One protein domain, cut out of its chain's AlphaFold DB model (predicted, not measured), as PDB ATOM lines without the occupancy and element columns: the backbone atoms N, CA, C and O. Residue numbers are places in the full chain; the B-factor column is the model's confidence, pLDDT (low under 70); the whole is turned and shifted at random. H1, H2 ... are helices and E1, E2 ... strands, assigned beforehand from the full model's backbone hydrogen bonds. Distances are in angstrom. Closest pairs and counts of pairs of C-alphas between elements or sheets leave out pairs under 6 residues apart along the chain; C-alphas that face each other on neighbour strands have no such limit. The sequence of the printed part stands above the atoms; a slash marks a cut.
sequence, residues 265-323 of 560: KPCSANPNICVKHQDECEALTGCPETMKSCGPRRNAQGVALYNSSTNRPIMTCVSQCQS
ATOM      1  N   LYS A 265       5.636  30.818 -39.971       86.00
ATOM      2  CA  LYS A 265       5.238  31.919 -40.864       86.00
ATOM      3  C   LYS A 265       6.363  32.301 -41.832       86.00
ATOM      4  O   LYS A 265       7.529  32.210 -41.444       86.00
ATOM      5  N   PRO A 266       6.045  32.751 -43.060       86.62
ATOM      6  CA  PRO A 266       7.034  33.282 -43.993       86.62
ATOM      7  C   PRO A 266       7.501  34.679 -43.568       86.62
ATOM      8  O   PRO A 266       6.697  35.527 -43.175       86.62
ATOM      9  N   CYS A 267       8.796  34.951 -43.709       86.94
ATOM     10  CA  CYS A 267       9.335  36.281 -43.444       86.94
ATOM     11  C   CYS A 267       9.039  37.269 -44.574       86.94
ATOM     12  O   CYS A 267       9.343  37.003 -45.741       86.94
ATOM     13  N   SER A 268       8.550  38.462 -44.223       87.31
ATOM     14  CA  SER A 268       8.184  39.508 -45.189       87.31
ATOM     15  C   SER A 268       9.333  39.898 -46.126       87.31
ATOM     16  O   SER A 268       9.094  40.186 -47.303       87.31
ATOM     17  N   ALA A 269      10.580  39.847 -45.646       87.75
ATOM     18  CA  ALA A 269      11.771  40.174 -46.428       87.75
ATOM     19  C   ALA A 269      12.264  39.053 -47.364       87.75
ATOM     20  O   ALA A 269      12.891  39.349 -48.384       87.75
ATOM     21  N   ASN A 270      11.973  37.783 -47.061       84.56
ATOM     22  CA  ASN A 270      12.255  36.633 -47.925       84.56
ATOM     23  C   ASN A 270      11.283  35.481 -47.581       84.56
ATOM     24  O   ASN A 270      11.533  34.759 -46.615       84.56
ATOM     25  N   PRO A 271      10.203  35.266 -48.358       80.56
ATOM     26  CA  PRO A 271       9.094  34.383 -47.970       80.56
ATOM     27  C   PRO A 271       9.441  32.887 -47.965       80.56
ATOM     28  O   PRO A 271       8.631  32.070 -47.537       80.56
ATOM     29  N   ASN A 272      10.637  32.519 -48.428       78.88
ATOM     30  CA  ASN A 272      11.131  31.144 -48.393       78.88
ATOM     31  C   ASN A 272      11.797  30.806 -47.037       78.88
ATOM     32  O   ASN A 272      12.088  29.636 -46.766       78.88
ATOM     33  N   ILE A 273      12.082  31.817 -46.203       84.94
ATOM     34  CA  ILE A 273      12.556  31.663 -44.821       84.94
ATOM     35  C   ILE A 273      11.332  31.636 -43.905       84.94
ATOM     36  O   ILE A 273      10.466  32.507 -43.996       84.94
ATOM     37  N   CYS A 274      11.283  30.625 -43.040       87.19
ATOM     38  CA  CYS A 274      10.145  30.319 -42.183       87.19
ATOM     39  C   CYS A 274      10.557  30.367 -40.712       87.19
ATOM     40  O   CYS A 274      11.579  29.789 -40.343       87.19
ATOM     41  N   VAL A 275       9.756  31.042 -39.892       87.88
ATOM     42  CA  VAL A 275      10.034  31.330 -38.474       87.88
ATOM     43  C   VAL A 275       8.868  30.927 -37.585       87.88
ATOM     44  O   VAL A 275       7.743  30.799 -38.073       87.88
ATOM     45  N   LYS A 276       9.098  30.743 -36.280       87.38
ATOM     46  CA  LYS A 276       7.989  30.532 -35.330       87.38
ATOM     47  C   LYS A 276       7.367  31.862 -34.923       87.38
ATOM     48  O   LYS A 276       6.141  32.000 -34.933       87.38
ATOM     49  N   HIS A 277       8.212  32.842 -34.622       86.94
ATOM     50  CA  HIS A 277       7.818  34.186 -34.218       86.94
ATOM     51  C   HIS A 277       8.371  35.225 -35.207       86.94
ATOM     52  O   HIS A 277       9.469  35.078 -35.735       86.94
ATOM     53  N   GLN A 278       7.572  36.244 -35.539       86.44
ATOM     54  CA  GLN A 278       7.850  37.139 -36.676       86.44
ATOM     55  C   GLN A 278       9.075  38.046 -36.436       86.44
ATOM     56  O   GLN A 278       9.744  38.463 -37.375       86.44
ATOM     57  N   ASP A 279       9.405  38.302 -35.173       88.62
ATOM     58  CA  ASP A 279      10.599  39.005 -34.703       88.62
ATOM     59  C   ASP A 279      11.913  38.247 -34.984       88.62
ATOM     60  O   ASP A 279      12.961  38.875 -35.144       88.62
ATOM     61  N   GLU A 280      11.871  36.923 -35.184       90.44
ATOM     62  CA  GLU A 280      13.020  36.142 -35.674       90.44
ATOM     63  C   GLU A 280      13.437  36.553 -37.107       90.44
ATOM     64  O   GLU A 280      14.575  36.308 -37.528       90.44
ATOM     65  N   CYS A 281      12.541  37.183 -37.882       89.75
ATOM     66  CA  CYS A 281      12.762  37.446 -39.303       89.75
ATOM     67  C   CYS A 281      13.895  38.424 -39.601       89.75
ATOM     68  O   CYS A 281      14.589  38.222 -40.597       89.75
ATOM     69  N   GLU A 282      14.129  39.460 -38.793       90.69
ATOM     70  CA  GLU A 282      15.223  40.399 -39.087       90.69
ATOM     71  C   GLU A 282      16.591  39.728 -38.877       90.69
ATOM     72  O   GLU A 282      17.474  39.837 -39.727       90.69
ATOM     73  N   ALA A 283      16.733  38.905 -37.832       87.44
ATOM     74  CA  ALA A 283      17.944  38.120 -37.587       87.44
ATOM     75  C   ALA A 283      18.208  37.062 -38.683       87.44
ATOM     76  O   ALA A 283      19.361  36.810 -39.049       87.44
ATOM     77  N   LEU A 284      17.150  36.450 -39.231       86.56
ATOM     78  CA  LEU A 284      17.258  35.372 -40.222       86.56
ATOM     79  C   LEU A 284      17.231  35.844 -41.684       86.56
ATOM     80  O   LEU A 284      17.788  35.159 -42.544       86.56
ATOM     81  N   THR A 285      16.685  37.018 -41.992       88.12
ATOM     82  CA  THR A 285      16.726  37.607 -43.348       88.12
ATOM     83  C   THR A 285      17.757  38.724 -43.502       88.12
ATOM     84  O   THR A 285      18.098  39.074 -44.627       88.12
ATOM     85  N   GLY A 286      18.270  39.279 -42.398       89.00
ATOM     86  CA  GLY A 286      19.181  40.424 -42.400       89.00
ATOM     87  C   GLY A 286      18.517  41.765 -42.730       89.00
ATOM     88  O   GLY A 286      19.236  42.750 -42.879       89.00
ATOM     89  N   CYS A 287      17.185  41.809 -42.861       91.25
ATOM     90  CA  CYS A 287      16.417  42.991 -43.254       91.25
ATOM     91  C   CYS A 287      15.143  43.155 -42.404       91.25
ATOM     92  O   CYS A 287      14.519  42.149 -42.056       91.25
ATOM     93  N   PRO A 288      14.704  44.398 -42.130       90.62
ATOM     94  CA  PRO A 288      13.437  44.653 -41.449       90.62
ATOM     95  C   PRO A 288      12.246  44.243 -42.325       90.62
ATOM     96  O   PRO A 288      12.325  44.257 -43.555       90.62
ATOM     97  N   GLU A 289      11.106  43.938 -41.697       85.44
ATOM     98  CA  GLU A 289       9.894  43.433 -42.370       85.44
ATOM     99  C   GLU A 289       9.359  44.325 -43.507       85.44
ATOM    100  O   GLU A 289       8.715  43.837 -44.436       85.44
ATOM    101  N   THR A 290       9.639  45.629 -43.455       87.44
ATOM    102  CA  THR A 290       9.232  46.625 -44.459       87.44
ATOM    103  C   THR A 290      10.094  46.624 -45.727       87.44
ATOM    104  O   THR A 290       9.787  47.348 -46.675       87.44
ATOM    105  N   MET A 291      11.163  45.824 -45.771       91.94
ATOM    106  CA  MET A 291      12.096  45.710 -46.896       91.94
ATOM    107  C   MET A 291      12.176  44.270 -47.419       91.94
ATOM    108  O   MET A 291      11.660  43.334 -46.817       91.94
ATOM    109  N   LYS A 292      12.825  44.086 -48.570       89.31
ATOM    110  CA  LYS A 292      13.142  42.797 -49.194       89.31
ATOM    111  C   LYS A 292      14.647  42.549 -49.143       89.31
ATOM    112  O   LYS A 292      15.431  43.478 -49.319       89.31
ATOM    113  N   SER A 293      15.026  41.292 -48.919       88.81
ATOM    114  CA  SER A 293      16.413  40.814 -48.927       88.81
ATOM    115  C   SER A 293      16.824  40.444 -50.357       88.81
ATOM    116  O   SER A 293      16.431  39.390 -50.866       88.81
ATOM    117  N   CYS A 294      17.628  41.293 -50.989       85.06
ATOM    118  CA  CYS A 294      17.963  41.245 -52.413       85.06
ATOM    119  C   CYS A 294      19.443  40.897 -52.632       85.06
ATOM    120  O   CYS A 294      20.241  41.738 -53.046       85.06
ATOM    121  N   GLY A 295      19.810  39.662 -52.286       86.25
ATOM    122  CA  GLY A 295      21.182  39.162 -52.375       86.25
ATOM    123  C   GLY A 295      22.132  39.698 -51.289       86.25
ATOM    124  O   GLY A 295      21.801  40.645 -50.563       86.25
ATOM    125  N   PRO A 296      23.321  39.090 -51.134       90.31
ATOM    126  CA  PRO A 296      24.326  39.537 -50.177       90.31
ATOM    127  C   PRO A 296      24.983  40.848 -50.628       90.31
ATOM    128  O   PRO A 296      25.299  41.029 -51.805       90.31
ATOM    129  N   ARG A 297      25.271  41.749 -49.684       91.00
ATOM    130  CA  ARG A 297      26.139  42.910 -49.925       91.00
ATOM    131  C   ARG A 297      27.563  42.429 -50.175       91.00
ATOM    132  O   ARG A 297      28.064  41.559 -49.462       91.00
ATOM    133  N   ARG A 298      28.230  43.027 -51.161       91.31
ATOM    134  CA  ARG A 298      29.591  42.665 -51.575       91.31
ATOM    135  C   ARG A 298      30.536  43.863 -51.507       91.31
ATOM    136  O   ARG A 298      30.088  45.009 -51.532       91.31
ATOM    137  N   ASN A 299      31.836  43.600 -51.396       91.38
ATOM    138  CA  ASN A 299      32.877  44.618 -51.572       91.38
ATOM    139  C   ASN A 299      33.221  44.821 -53.065       91.38
ATOM    140  O   ASN A 299      32.698  44.127 -53.936       91.38
ATOM    141  N   ALA A 300      34.134  45.751 -53.364       89.88
ATOM    142  CA  ALA A 300      34.599  46.027 -54.732       89.88
ATOM    143  C   ALA A 300      35.293  44.824 -55.414       89.88
ATOM    144  O   ALA A 300      35.438  44.799 -56.633       89.88
ATOM    145  N   GLN A 301      35.709  43.825 -54.633       90.81
ATOM    146  CA  GLN A 301      36.306  42.568 -55.079       90.81
ATOM    147  C   GLN A 301      35.268  41.437 -55.232       90.81
ATOM    148  O   GLN A 301      35.651  40.291 -55.443       90.81
ATOM    149  N   GLY A 302      33.964  41.722 -55.123       88.62
ATOM    150  CA  GLY A 302      32.886  40.735 -55.277       88.62
ATOM    151  C   GLY A 302      32.710  39.769 -54.096       88.62
ATOM    152  O   GLY A 302      31.809  38.926 -54.124       88.62
ATOM    153  N   VAL A 303      33.508  39.900 -53.034       92.19
ATOM    154  CA  VAL A 303      33.409  39.079 -51.818       92.19
ATOM    155  C   VAL A 303      32.152  39.475 -51.047       92.19
ATOM    156  O   VAL A 303      31.927  40.663 -50.806       92.19
ATOM    157  N   ALA A 304      31.339  38.498 -50.640       91.75
ATOM    158  CA  ALA A 304      30.200  38.741 -49.758       91.75
ATOM    159  C   ALA A 304      30.671  39.210 -48.369       91.75
ATOM    160  O   ALA A 304      31.618  38.667 -47.802       91.75
ATOM    161  N   LEU A 305      30.007  40.226 -47.820       92.50
ATOM    162  CA  LEU A 305      30.257  40.721 -46.468       92.50
ATOM    163  C   LEU A 305      29.454  39.881 -45.469       92.50
ATOM    164  O   LEU A 305      28.253  39.707 -45.654       92.50
ATOM    165  N   TYR A 306      30.091  39.394 -44.403       91.56
ATOM    166  CA  TYR A 306      29.456  38.562 -43.373       91.56
ATOM    167  C   TYR A 306      29.295  39.327 -42.057       91.56
ATOM    168  O   TYR A 306      30.152  40.126 -41.677       91.56
ATOM    169  N   ASN A 307      28.201  39.062 -41.344       88.06
ATOM    170  CA  ASN A 307      28.021  39.509 -39.969       88.06
ATOM    171  C   ASN A 307      28.831  38.592 -39.037       88.06
ATOM    172  O   ASN A 307      28.627  37.378 -39.024       88.06
ATOM    173  N   SER A 308      29.736  39.172 -38.247       85.69
ATOM    174  CA  SER A 308      30.666  38.436 -37.385       85.69
ATOM    175  C   SER A 308      30.008  37.707 -36.208       85.69
ATOM    176  O   SER A 308      30.615  36.773 -35.691       85.69
ATOM    177  N   SER A 309      28.791  38.079 -35.790       84.88
ATOM    178  CA  SER A 309      28.086  37.395 -34.691       84.88
ATOM    179  C   SER A 309      27.210  36.225 -35.146       84.88
ATOM    180  O   SER A 309      26.982  35.305 -34.364       84.88
ATOM    181  N   THR A 310      26.729  36.233 -36.393       83.00
ATOM    182  CA  THR A 310      25.860  35.169 -36.939       83.00
ATOM    183  C   THR A 310      26.553  34.282 -37.971       83.00
ATOM    184  O   THR A 310      26.036  33.215 -38.288       83.00
ATOM    185  N   ASN A 311      27.703  34.708 -38.506       85.19
ATOM    186  CA  ASN A 311      28.405  34.094 -39.639       85.19
ATOM    187  C   ASN A 311      27.526  33.917 -40.899       85.19
ATOM    188  O   ASN A 311      27.666  32.955 -41.655       85.19
ATOM    189  N   ARG A 312      26.596  34.852 -41.126       87.88
ATOM    190  CA  ARG A 312      25.700  34.886 -42.298       87.88
ATOM    191  C   ARG A 312      25.961  36.150 -43.126       87.88
ATOM    192  O   ARG A 312      26.384  37.156 -42.544       87.88
ATOM    193  N   PRO A 313      25.736  36.139 -44.454       89.88
ATOM    194  CA  PRO A 313      25.917  37.330 -45.273       89.88
ATOM    195  C   PRO A 313      25.031  38.496 -44.815       89.88
ATOM    196  O   PRO A 313      23.878  38.313 -44.427       89.88
ATOM    197  N   ILE A 314      25.570  39.711 -44.882       91.50
ATOM    198  CA  ILE A 314      24.826  40.952 -44.664       91.50
ATOM    199  C   ILE A 314      24.031  41.218 -45.941       91.50
ATOM    200  O   ILE A 314      24.622  41.490 -46.984       91.50
ATOM    201  N   MET A 315      22.705  41.131 -45.883       90.62
ATOM    202  CA  MET A 315      21.856  41.239 -47.073       90.62
ATOM    203  C   MET A 315      21.660  42.690 -47.533       90.62
ATOM    204  O   MET A 315      21.819  43.646 -46.770       90.62
ATOM    205  N   THR A 316      21.339  42.864 -48.815       90.75
ATOM    206  CA  THR A 316      20.965  44.161 -49.392       90.75
ATOM    207  C   THR A 316      19.471  44.380 -49.181       90.75
ATOM    208  O   THR A 316      18.654  43.683 -49.781       90.75
ATOM    209  N   CYS A 317      19.113  45.340 -48.329       91.88
ATOM    210  CA  CYS A 317      17.726  45.616 -47.956       91.88
ATOM    211  C   CYS A 317      17.173  46.814 -48.734       91.88
ATOM    212  O   CYS A 317      17.674  47.929 -48.595       91.88
ATOM    213  N   VAL A 318      16.143  46.587 -49.550       91.19
ATOM    214  CA  VAL A 318      15.465  47.619 -50.362       91.19
ATOM    215  C   VAL A 318      13.959  47.347 -50.437       91.19
ATOM    216  O   VAL A 318      13.516  46.236 -50.162       91.19
ATOM    217  N   SER A 319      13.143  48.334 -50.813       88.12
ATOM    218  CA  SER A 319      11.682  48.163 -50.931       88.12
ATOM    219  C   SER A 319      11.271  47.172 -52.030       88.12
ATOM    220  O   SER A 319      10.300  46.433 -51.866       88.12
ATOM    221  N   GLN A 320      12.020  47.128 -53.136       84.06
ATOM    222  CA  GLN A 320      11.865  46.179 -54.241       84.06
ATOM    223  C   GLN A 320      13.250  45.772 -54.761       84.06
ATOM    224  O   GLN A 320      14.113  46.628 -54.951       84.06
ATOM    225  N   CYS A 321      13.468  44.477 -55.005       79.38
ATOM    226  CA  CYS A 321      14.705  43.999 -55.623       79.38
ATOM    227  C   CYS A 321      14.730  44.382 -57.106       79.38
ATOM    228  O   CYS A 321      13.812  44.015 -57.833       79.38
ATOM    229  N   GLN A 322      15.784  45.064 -57.562       65.75
ATOM    230  CA  GLN A 322      15.951  45.393 -58.986       65.75
ATOM    231  C   GLN A 322      16.265  44.151 -59.838       65.75
ATOM    232  O   GLN A 322      15.785  44.049 -60.961       65.75
ATOM    233  N   SER A 323      17.032  43.199 -59.295       60.50
ATOM    234  CA  SER A 323      17.471  41.991 -60.005       60.50
ATOM    235  C   SER A 323      17.691  40.809 -59.047       60.50
ATOM    236  O   SER A 323      18.818  40.410 -58.768       60.50
TER     237      SER A 323
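AT A GLANCE: This is residues 265 to 323 of the 560 residues of an uncharacterized protein of Guillardia theta (strain CCMP2712) (UniProt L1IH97). Two small strand hairpins follow one another along the longest axis: E1 and E2, with the short helix H1 packed beside them, make one end, and E3 and E4 run side by side, antiparallel, near the middle of the whole. From the second hairpin a wide loop without named elements, residues 297 to 314, reaches to the far end at Gln 301 and folds back through a small turn to E4. The printed part has 59 residues with one named helix and four named strands, in the order E1, E2, H1, E3, E4; each sheet, E1 - E2 and E3 - E4, is antiparallel. The class is mixed, helices and strands, with under half of the residues in named elements. The whole is compact, with a radius of gyration of the C-alphas of 11.6 A, and only just flat, spanning 36 by 28 by 15 A.

HOW THE PARTS SIT: E3, residues 292 to 296, and E4, residues 315 to 318, form a hairpin and are antiparallel at 144 degrees. N 294 and O 316, 2.9 A apart, and N 292 and O 318, 2.8 A apart, are within hydrogen-bond range. E2, residues 270 to 275, comes closest to E3 at the C-alphas of Asn 270 and Ser 293, 6.0 A apart. E2 and E1, residues 265 to 267, form the other hairpin, antiparallel at 133 degrees, with N 265 and O 275 within hydrogen-bond range at 2.8 A. H1, residues 280 to 285, has its closest C-alphas to E1 at Cys 267 and Cys 281, 5.5 A, and to E2 at Asn 270 and Thr 285, 6.5 A. The closest C-alphas of H1 and E3 are those of Thr 285 and Ser 293, 6.4 A; those of H1 and E4 are Thr 285 and Met 315, 7.3 A. In H1 every O i to N i+4 pair is within hydrogen-bond range. E1 is apart from E3 and E4, and E2 is apart from E4.

IN THESE COORDINATES: E3 measures 11.7 A from first to last C-alpha, E2 11.1 A, E4 9.6 A, H1 8.6 A and E1 6.5 A. E1 begins at C-alpha 265, (5.238, 31.919, -40.864). E3 begins at C-alpha 292, (13.142, 42.797, -49.194). E4 ends at C-alpha 318, (15.465, 47.619, -50.362).

THE WHOLE: The two C-alphas farthest apart are those of Lys 276 and Gln 301, 36.6 A. The printed part has no cut. The link from E3 to E4, 18 residues, is long; within it residues 306 to 307 pair antiparallel with residues 312 to 313. The mean pLDDT of the printed part is 87.2, and residues 322 to 323 are under 70.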